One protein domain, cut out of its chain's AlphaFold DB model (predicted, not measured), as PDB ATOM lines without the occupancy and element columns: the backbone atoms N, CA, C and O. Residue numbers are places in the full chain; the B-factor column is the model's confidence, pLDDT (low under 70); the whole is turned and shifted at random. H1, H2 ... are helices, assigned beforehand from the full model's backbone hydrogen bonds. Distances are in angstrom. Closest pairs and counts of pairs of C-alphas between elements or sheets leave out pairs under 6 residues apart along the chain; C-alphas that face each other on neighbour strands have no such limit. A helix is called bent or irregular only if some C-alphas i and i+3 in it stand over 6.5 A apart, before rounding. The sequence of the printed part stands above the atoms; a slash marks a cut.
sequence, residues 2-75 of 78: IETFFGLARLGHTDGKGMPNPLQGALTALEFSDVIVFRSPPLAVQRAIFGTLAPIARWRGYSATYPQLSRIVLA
ATOM      1  N   ILE A   2     167.213 176.208 292.882       88.56
ATOM      2  CA  ILE A   2     166.690 175.570 291.653       88.56
ATOM      3  C   ILE A   2     167.646 175.718 290.460       88.56
ATOM      4  O   ILE A   2     168.013 174.724 289.844       88.56
ATOM      5  N   GLU A   3     168.123 176.934 290.182       90.69
ATOM      6  CA  GLU A   3     169.099 177.169 289.104       90.69
ATOM      7  C   GLU A   3     170.392 176.370 289.299       90.69
ATOM      8  O   GLU A   3     170.954 175.858 288.338       90.69
ATOM      9  N   THR A   4     170.843 176.203 290.545       91.31
ATOM     10  CA  THR A   4     171.997 175.358 290.858       91.31
ATOM     11  C   THR A   4     171.724 173.893 290.526       91.31
ATOM     12  O   THR A   4     172.569 173.269 289.899       91.31
ATOM     13  N   PHE A   5     170.553 173.348 290.861       90.38
ATOM     14  CA  PHE A   5     170.198 171.965 290.516       90.38
ATOM     15  C   PHE A   5     170.123 171.748 289.007       90.38
ATOM     16  O   PHE A   5     170.732 170.815 288.492       90.38
ATOM     17  N   PHE A   6     169.435 172.633 288.285       91.12
ATOM     18  CA  PHE A   6     169.356 172.541 286.827       91.12
ATOM     19  C   PHE A   6     170.713 172.777 286.156       91.12
ATOM     20  O   PHE A   6     171.025 172.125 285.163       91.12
ATOM     21  N   GLY A   7     171.543 173.663 286.710       91.94
ATOM     22  CA  GLY A   7     172.919 173.861 286.268       91.94
ATOM     23  C   GLY A   7     173.772 172.608 286.467       91.94
ATOM     24  O   GLY A   7     174.448 172.184 285.536       91.94
ATOM     25  N   LEU A   8     173.686 171.968 287.637       93.06
ATOM     26  CA  LEU A   8     174.371 170.704 287.921       93.06
ATOM     27  C   LEU A   8     173.892 169.582 286.995       93.06
ATOM     28  O   LEU A   8     174.722 168.853 286.459       93.06
ATOM     29  N   ALA A   9     172.584 169.478 286.753       92.69
ATOM     30  CA  ALA A   9     172.022 168.490 285.836       92.69
ATOM     31  C   ALA A   9     172.507 168.707 284.399       92.69
ATOM     32  O   ALA A   9     172.957 167.770 283.743       92.69
ATOM     33  N   ARG A  10     172.508 169.960 283.928       91.50
ATOM     34  CA  ARG A  10     173.050 170.329 282.613       91.50
ATOM     35  C   ARG A  10     174.534 169.980 282.474       91.50
ATOM     36  O   ARG A  10     174.966 169.628 281.382       91.50
ATOM     37  N   LEU A  11     175.305 170.103 283.552       91.81
ATOM     38  CA  LEU A  11     176.729 169.763 283.587       91.81
ATOM     39  C   LEU A  11     176.995 168.260 283.791       91.81
ATOM     40  O   LEU A  11     178.151 167.853 283.827       91.81
ATOM     41  N   GLY A  12     175.955 167.429 283.926       92.62
ATOM     42  CA  GLY A  12     176.103 165.988 284.150       92.62
ATOM     43  C   GLY A  12     176.531 165.615 285.573       92.62
ATOM     44  O   GLY A  12     177.001 164.507 285.806       92.62
ATOM     45  N   HIS A  13     176.368 166.519 286.545       92.75
ATOM     46  CA  HIS A  13     176.691 166.290 287.960       92.75
ATOM     47  C   HIS A  13     175.523 165.708 288.772       92.75
ATOM     48  O   HIS A  13     175.556 165.719 290.007       92.75
ATOM     49  N   THR A  14     174.491 165.206 288.095       93.31
ATOM     50  CA  THR A  14     173.355 164.515 288.707       93.31
ATOM     51  C   THR A  14     173.251 163.081 288.207       93.31
ATOM     52  O   THR A  14     173.652 162.778 287.086       93.31
ATOM     53  N   ASP A  15     172.681 162.202 289.023       90.69
ATOM     54  CA  ASP A  15     172.376 160.827 288.635       90.69
ATOM     55  C   ASP A  15     171.162 160.738 287.682       90.69
ATOM     56  O   ASP A  15     170.539 161.741 287.322       90.69
ATOM     57  N   GLY A  16     170.785 159.513 287.291       89.25
ATOM     58  CA  GLY A  16     169.623 159.257 286.428       89.25
ATOM     59  C   GLY A  16     168.265 159.642 287.033       89.25
ATOM     60  O   GLY A  16     167.254 159.599 286.338       89.25
ATOM     61  N   LYS A  17     168.223 160.025 288.314       88.19
ATOM     62  CA  LYS A  17     167.040 160.559 289.003       88.19
ATOM     63  C   LYS A  17     167.091 162.085 289.129       88.19
ATOM     64  O   LYS A  17     166.199 162.667 289.743       88.19
ATOM     65  N   GLY A  18     168.119 162.732 288.578       87.56
ATOM     66  CA  GLY A  18     168.350 164.169 288.711       87.56
ATOM     67  C   GLY A  18     168.883 164.574 290.086       87.56
ATOM     68  O   GLY A  18     168.849 165.757 290.425       87.56
ATOM     69  N   MET A  19     169.373 163.624 290.889       89.94
ATOM     70  CA  MET A  19     169.910 163.912 292.214       89.94
ATOM     71  C   MET A  19     171.395 164.255 292.130       89.94
ATOM     72  O   MET A  19     172.158 163.523 291.496       89.94
ATOM     73  N   PRO A  20     171.841 165.348 292.770       91.50
ATOM     74  CA  PRO A  20     173.259 165.637 292.883       91.50
ATOM     75  C   PRO A  20     173.929 164.609 293.802       91.50
ATOM     76  O   PRO A  20     173.264 163.859 294.522       91.50
ATOM     77  N   ASN A  21     175.263 164.591 293.824       91.62
ATOM     78  CA  ASN A  21     175.977 163.696 294.732       91.62
ATOM     79  C   ASN A  21     175.603 163.957 296.217       91.62
ATOM     80  O   ASN A  21     175.162 165.059 296.560       91.62
ATOM     81  N   PRO A  22     175.831 162.995 297.131       90.12
ATOM     82  CA  PRO A  22     175.442 163.136 298.537       90.12
ATOM     83  C   PRO A  22     176.090 164.311 299.288       90.12
ATOM     84  O   PRO A  22     175.479 164.846 300.207       90.12
ATOM     85  N   LEU A  23     177.301 164.736 298.912       93.31
ATOM     86  CA  LEU A  23     177.994 165.875 299.531       93.31
ATOM     87  C   LEU A  23     177.335 167.204 299.154       93.31
ATOM     88  O   LEU A  23     177.067 168.036 300.019       93.31
ATOM     89  N   GLN A  24     177.026 167.376 297.871       93.94
ATOM     90  CA  GLN A  24     176.267 168.517 297.375       93.94
ATOM     91  C   GLN A  24     174.853 168.514 297.964       93.94
ATOM     92  O   GLN A  24     174.377 169.541 298.446       93.94
ATOM     93  N   GLY A  25     174.210 167.342 297.972       91.19
ATOM     94  CA  GLY A  25     172.897 167.136 298.567       91.19
ATOM     95  C   GLY A  25     172.868 167.518 300.042       91.19
ATOM     96  O   GLY A  25     171.946 168.208 300.453       91.19
ATOM     97  N   ALA A  26     173.897 167.166 300.818       92.94
ATOM     98  CA  ALA A  26     173.992 167.523 302.231       92.94
ATOM     99  C   ALA A  26     174.021 169.038 302.462       92.94
ATOM    100  O   ALA A  26     173.306 169.540 303.328       92.94
ATOM    101  N   LEU A  27     174.804 169.779 301.670       93.81
ATOM    102  CA  LEU A  27     174.865 171.238 301.791       93.81
ATOM    103  C   LEU A  27     173.555 171.900 301.388       93.81
ATOM    104  O   LEU A  27     173.067 172.757 302.116       93.81
ATOM    105  N   THR A  28     172.963 171.484 300.268       91.62
ATOM    106  CA  THR A  28     171.652 171.995 299.862       91.62
ATOM    107  C   THR A  28     170.587 171.674 300.908       91.62
ATOM    108  O   THR A  28     169.803 172.547 301.259       91.62
ATOM    109  N   ALA A  29     170.547 170.440 301.407       89.56
ATOM    110  CA  ALA A  29     169.518 170.000 302.338       89.56
ATOM    111  C   ALA A  29     169.546 170.763 303.658       89.56
ATOM    112  O   ALA A  29     168.494 170.992 304.237       89.56
ATOM    113  N   LEU A  30     170.736 171.118 304.153       91.00
ATOM    114  CA  LEU A  30     170.862 171.926 305.361       91.00
ATOM    115  C   LEU A  30     170.517 173.390 305.093       91.00
ATOM    116  O   LEU A  30     169.749 173.967 305.860       91.00
ATOM    117  N   GLU A  31     171.054 173.962 304.010       91.69
ATOM    118  CA  GLU A  31     170.869 175.376 303.657       91.69
ATOM    119  C   GLU A  31     169.401 175.713 303.390       91.69
ATOM    120  O   GLU A  31     168.919 176.741 303.838       91.69
ATOM    121  N   PHE A  32     168.693 174.829 302.687       90.56
ATOM    122  CA  PHE A  32     167.302 175.028 302.285       90.56
ATOM    123  C   PHE A  32     166.335 174.143 303.079       90.56
ATOM    124  O   PHE A  32     165.260 173.816 302.580       90.56
ATOM    125  N   SER A  33     166.711 173.723 304.293       89.00
ATOM    126  CA  SER A  33     165.869 172.867 305.151       89.00
ATOM    127  C   SER A  33     164.537 173.511 305.557       89.00
ATOM    128  O   SER A  33     163.615 172.813 305.974       89.00
ATOM    129  N   ASP A  34     164.439 174.833 305.434       88.69
ATOM    130  CA  ASP A  34     163.249 175.656 305.641       88.69
ATOM    131  C   ASP A  34     162.306 175.674 304.423       88.69
ATOM    132  O   ASP A  34     161.111 175.920 304.579       88.69
ATOM    133  N   VAL A  35     162.819 175.378 303.223       88.81
ATOM    134  CA  VAL A  35     162.053 175.400 301.963       88.81
ATOM    135  C   VAL A  35     161.763 173.993 301.443       88.81
ATOM    136  O   VAL A  35     160.668 173.726 300.948       88.81
ATOM    137  N   ILE A  36     162.740 173.086 301.521       86.94
ATOM    138  CA  ILE A  36     162.632 171.722 301.012       86.94
ATOM    139  C   ILE A  36     163.182 170.693 301.997       86.94
ATOM    140  O   ILE A  36     164.211 170.872 302.641       86.94
ATOM    141  N   VAL A  37     162.523 169.539 302.031       88.31
ATOM    142  CA  VAL A  37     163.006 168.337 302.710       88.31
ATOM    143  C   VAL A  37     162.879 167.158 301.759       88.31
ATOM    144  O   VAL A  37     161.924 167.070 300.981       88.31
ATOM    145  N   PHE A  38     163.844 166.237 301.786       85.25
ATOM    146  CA  PHE A  38     163.709 165.033 300.964       85.25
ATOM    147  C   PHE A  38     162.657 164.112 301.579       85.25
ATOM    148  O   PHE A  38     162.554 163.990 302.797       85.25
ATOM    149  N   ARG A  39     161.905 163.410 300.726       87.56
ATOM    150  CA  ARG A  39     160.864 162.465 301.160       87.56
ATOM    151  C   ARG A  39     161.426 161.283 301.961       87.56
ATOM    152  O   ARG A  39     160.715 160.669 302.752       87.56
ATOM    153  N   SER A  40     162.679 160.914 301.726       82.31
ATOM    154  CA  SER A  40     163.358 159.830 302.433       82.31
ATOM    155  C   SER A  40     164.857 160.119 302.494       82.31
ATOM    156  O   SER A  40     165.385 160.673 301.524       82.31
ATOM    157  N   PRO A  41     165.557 159.738 303.578       86.06
ATOM    158  CA  PRO A  41     165.068 159.097 304.816       86.06
ATOM    159  C   PRO A  41     164.298 160.070 305.748       86.06
ATOM    160  O   PRO A  41     164.215 161.254 305.425       86.06
ATOM    161  N   PRO A  42     163.720 159.615 306.886       92.75
ATOM    162  CA  PRO A  42     163.042 160.492 307.849       92.75
ATOM    163  C   PRO A  42     163.904 161.680 308.287       92.75
ATOM    164  O   PRO A  42     165.122 161.554 308.401       92.75
ATOM    165  N   LEU A  43     163.270 162.812 308.606       88.25
ATOM    166  CA  LEU A  43     163.956 164.088 308.842       88.25
ATOM    167  C   LEU A  43     165.076 164.013 309.896       88.25
ATOM    168  O   LEU A  43     166.138 164.602 309.710       88.25
ATOM    169  N   ALA A  44     164.879 163.271 310.988       90.94
ATOM    170  CA  ALA A  44     165.910 163.095 312.014       90.94
ATOM    171  C   ALA A  44     167.162 162.385 311.467       90.94
ATOM    172  O   ALA A  44     168.287 162.828 311.692       90.94
ATOM    173  N   VAL A  45     166.957 161.324 310.683       92.38
ATOM    174  CA  VAL A  45     168.033 160.566 310.030       92.38
ATOM    175  C   VAL A  45     168.717 161.429 308.976       92.38
ATOM    176  O   VAL A  45     169.941 161.488 308.904       92.38
ATOM    177  N   GLN A  46     167.927 162.162 308.196       92.31
ATOM    178  CA  GLN A  46     168.422 163.105 307.207       92.31
ATOM    179  C   GLN A  46     169.334 164.170 307.829       92.31
ATOM    180  O   GLN A  46     170.424 164.413 307.316       92.31
ATOM    181  N   ARG A  47     168.923 164.774 308.949       90.81
ATOM    182  CA  ARG A  47     169.728 165.768 309.673       90.81
ATOM    183  C   ARG A  47     171.031 165.179 310.200       90.81
ATOM    184  O   ARG A  47     172.060 165.835 310.091       90.81
ATOM    185  N   ALA A  48     171.010 163.952 310.718       93.56
ATOM    186  CA  ALA A  48     172.222 163.276 311.178       93.56
ATOM    187  C   ALA A  48     173.204 163.005 310.019       93.56
ATOM    188  O   ALA A  48     174.391 163.321 310.111       93.56
ATOM    189  N   ILE A  49     172.704 162.484 308.895       93.38
ATOM    190  CA  ILE A  49     173.526 162.185 307.715       93.38
ATOM    191  C   ILE A  49     174.080 163.474 307.101       93.38
ATOM    192  O   ILE A  49     175.280 163.610 306.889       93.38
ATOM    193  N   PHE A  50     173.227 164.457 306.828       92.94
ATOM    194  CA  PHE A  50     173.666 165.682 306.168       92.94
ATOM    195  C   PHE A  50     174.480 166.585 307.086       92.94
ATOM    196  O   PHE A  50     175.444 167.188 306.625       92.94
ATOM    197  N   GLY A  51     174.176 166.614 308.384       92.06
ATOM    198  CA  GLY A  51     174.972 167.323 309.384       92.06
ATOM    199  C   GLY A  51     176.416 166.824 309.454       92.06
ATOM    200  O   GLY A  51     177.333 167.632 309.569       92.06
ATOM    201  N   THR A  52     176.633 165.514 309.313       93.62
ATOM    202  CA  THR A  52     177.984 164.926 309.299       93.62
ATOM    203  C   THR A  52     178.687 165.084 307.948       93.62
ATOM    204  O   THR A  52     179.892 165.327 307.908       93.62
ATOM    205  N   LEU A  53     177.953 165.019 306.833       93.56
ATOM    206  CA  LEU A  53     178.520 165.180 305.487       93.56
ATOM    207  C   LEU A  53     178.838 166.635 305.116       93.56
ATOM    208  O   LEU A  53     179.757 166.880 304.338       93.56
ATOM    209  N   ALA A  54     178.113 167.608 305.661       93.31
ATOM    210  CA  ALA A  54     178.286 169.021 305.342       93.31
ATOM    211  C   ALA A  54     179.693 169.592 305.609       93.31
ATOM    212  O   ALA A  54     180.229 170.246 304.711       93.31
ATOM    213  N   PRO A  55     180.343 169.370 306.770       93.56
ATOM    214  CA  PRO A  55     181.710 169.851 306.974       93.56
ATOM    215  C   PRO A  55     182.693 169.219 305.980       93.56
ATOM    216  O   PRO A  55     183.555 169.917 305.449       93.56
ATOM    217  N   ILE A  56     182.516 167.935 305.650       95.38
ATOM    218  CA  ILE A  56     183.337 167.232 304.651       95.38
ATOM    219  C   ILE A  56     183.129 167.845 303.261       95.38
ATOM    220  O   ILE A  56     184.089 168.071 302.526       95.38
ATOM    221  N   ALA A  57     181.882 168.152 302.903       94.06
ATOM    222  CA  ALA A  57     181.541 168.794 301.642       94.06
ATOM    223  C   ALA A  57     182.180 170.188 301.532       94.06
ATOM    224  O   ALA A  57     182.841 170.472 300.532       94.06
ATOM    225  N   ARG A  58     182.074 171.025 302.576       93.50
ATOM    226  CA  ARG A  58     182.726 172.347 302.612       93.50
ATOM    227  C   ARG A  58     184.241 172.239 302.493       93.50
ATOM    228  O   ARG A  58     184.843 172.980 301.724       93.50
ATOM    229  N   TRP A  59     184.852 171.289 303.198       95.44
ATOM    230  CA  TRP A  59     186.296 171.068 303.122       95.44
ATOM    231  C   TRP A  59     186.757 170.653 301.717       95.44
ATOM    232  O   TRP A  59     187.816 171.071 301.260       95.44
ATOM    233  N   ARG A  60     185.925 169.905 300.984       93.44
ATOM    234  CA  ARG A  60     186.162 169.553 299.574       93.44
ATOM    235  C   ARG A  60     185.796 170.661 298.576       93.44
ATOM    236  O   ARG A  60     185.842 170.408 297.375       93.44
ATOM    237  N   GLY A  61     185.422 171.855 299.041       93.31
ATOM    238  CA  GLY A  61     185.095 173.004 298.191       93.31
ATOM    239  C   GLY A  61     183.683 172.992 297.599       93.31
ATOM    240  O   GLY A  61     183.411 173.728 296.650       93.31
ATOM    241  N   TYR A  62     182.775 172.165 298.126       93.94
ATOM    242  CA  TYR A  62     181.369 172.220 297.728       93.94
ATOM    243  C   TYR A  62     180.676 173.441 298.341       93.94
ATOM    244  O   TYR A  62     180.968 173.840 299.472       93.94
ATOM    245  N   SER A  63     179.695 173.973 297.614       91.38
ATOM    246  CA  SER A  63     178.846 175.083 298.052       91.38
ATOM    247  C   SER A  63     177.378 174.716 297.882       91.38
ATOM    248  O   SER A  63     176.997 174.076 296.904       91.38
ATOM    249  N   ALA A  64     176.521 175.155 298.807       90.38
ATOM    250  CA  ALA A  64     175.077 174.900 298.723       90.38
ATOM    251  C   ALA A  64     174.436 175.523 297.467       90.38
ATOM    252  O   ALA A  64     173.460 174.990 296.931       90.38
ATOM    253  N   THR A  65     175.016 176.626 296.983       91.00
ATOM    254  CA  THR A  65     174.573 177.364 295.799       91.00
ATOM    255  C   THR A  65     175.781 177.811 294.983       91.00
ATOM    256  O   THR A  65     176.806 178.189 295.549       91.00
ATOM    257  N   TYR A  66     175.643 177.809 293.658       90.50
ATOM    258  CA  TYR A  66     176.676 178.267 292.727       90.50
ATOM    259  C   TYR A  66     176.144 179.449 291.906       90.50
ATOM    260  O   TYR A  66     175.369 179.225 290.970       90.50
ATOM    261  N   PRO A  67     176.526 180.697 292.234       87.62
ATOM    262  CA  PRO A  67     176.070 181.892 291.520       87.62
ATOM    263  C   PRO A  67     176.407 181.872 290.028       87.62
ATOM    264  O   PRO A  67     175.621 182.337 289.217       87.62
ATOM    265  N   GLN A  68     177.521 181.250 289.643       87.75
ATOM    266  CA  GLN A  68     177.906 181.068 288.242       87.75
ATOM    267  C   GLN A  68     176.954 180.163 287.442       87.75
ATOM    268  O   GLN A  68     176.989 180.164 286.216       87.75
ATOM    269  N   LEU A  69     176.114 179.369 288.111       87.62
ATOM    270  CA  LEU A  69     175.060 178.589 287.458       87.62
ATOM    271  C   LEU A  69     173.736 179.361 287.393       87.62
ATOM    272  O   LEU A  69     172.801 178.911 286.733       87.62
ATOM    273  N   SER A  70     173.644 180.510 288.069       85.00
ATOM    274  CA  SER A  70     172.473 181.376 288.016       85.00
ATOM    275  C   SER A  70     172.519 182.226 286.758       85.00
ATOM    276  O   SER A  70     173.437 183.020 286.543       85.00
ATOM    277  N   ARG A  71     171.483 182.092 285.928       78.12
ATOM    278  CA  ARG A  71     171.338 182.939 284.744       78.12
ATOM    279  C   ARG A  71     170.998 184.367 285.161       78.12
ATOM    280  O   ARG A  71     171.453 185.303 284.520       78.12
ATOM    281  N   ILE A  72     170.224 184.523 286.234       76.69
ATOM    282  CA  ILE A  72     169.796 185.828 286.754       76.69
ATOM    283  C   ILE A  72     170.989 186.629 287.282       76.69
ATOM    284  O   ILE A  72     171.077 187.828 287.033       76.69
ATOM    285  N   VAL A  73     171.918 185.982 287.992       72.81
ATOM    286  CA  VAL A  73     173.122 186.657 288.509       72.81
ATOM    287  C   VAL A  73     174.058 187.083 287.378       72.81
ATOM    288  O   VAL A  73     174.684 188.133 287.476       72.81
ATOM    289  N   LEU A  74     174.142 186.294 286.304       75.25
ATOM    290  CA  LEU A  74     175.006 186.576 285.155       75.25
ATOM    291  C   LEU A  74     174.363 187.490 284.098       75.25
ATOM    292  O   LEU A  74     175.039 187.889 283.151       75.25
ATOM    293  N   ALA A  75     173.072 187.808 284.222       76.56
ATOM    294  CA  ALA A  75     172.386 188.676 283.274       76.56
ATOM    295  C   ALA A  75     172.877 190.130 283.421       76.56
ATOM    296  O   ALA A  75     172.942 190.637 284.547       76.56
TER     297      ALA A  75
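Overview. This is residues 2 to 75 of the 78 residues of an uncharacterized protein of Acidobacteria bacterium (UniProt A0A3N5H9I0). A long kinked helix, H3, crosses the shorter helix H2, and the two make a crossed pair at one end of the domain. H1 lies on the other side of H2 from H3, near it but with a gap between them, and the short H4 lies at the far end beyond H1, with long loops joining these parts. The printed part has 74 residues with four named helices, in the order H1, H2, H3, H4, and no named strand; the class is all helix, with 40 residues in the helices. The whole is compact, with a radius of gyration of the C-alphas of 12.4 A, and spans 39 by 26 by 23 A.

Along the chain. Begin with H3, residues 43 to 59: find C-alpha 43 at (163.956, 164.088, 308.842), and from there the helix runs 24.1 A to C-alpha 59 at (186.296, 171.068, 303.122). Near residue 52 it has a kink of 32 degrees, and it is irregular, but only just: C-alphas 52 and 55 are 6.6 A apart. Go back to residues 22 to 31 for H2, 14.0 A long, and to residues 2 to 10 for H1, 12.2 A long, which begins with C-alpha 2 at (166.690, 175.570, 291.653). H4, residues 71 to 74, is 5.2 A long and ends with C-alpha 74 at (175.006, 186.576, 285.155).

Arrangement. Look first at H3 and H2, which touch, with 24 pairs of C-alphas within 8 A; the closest C-alphas are those of Ala 26 and Phe 50, 4.4 A apart. Their lines stand at 72 degrees, only just about perpendicular. Next, H1 and H2 are near each other, with 5 pairs of C-alphas within 10 A but no pair within 8 A. H1 and H4 are close but not clearly touching; their closest C-alphas, those of Glu 3 and Arg 71, are 7.6 A apart. H3 is apart from H1 and from H4, and H2 is apart from H4. In the backbone of H1 and H2 every O i to N i+4 pair is within hydrogen-bond range, in H3 11 of 13 are, and H4 is too short for such a pair.

Size, cuts and confidence. Look for the two C-alphas farthest apart at Val 45 and Ala 75, 39.1 A from each other. The printed part runs from residue 2 to residue 75 of a chain of 78 and has no cut. The links H1 to H2, H2 to H3 and H3 to H4 are long, with 11 residues each. In the B-factor column of this predicted model the mean pLDDT of the printed part is 90.0 and that of H4 is 76; no printed residue is under 70.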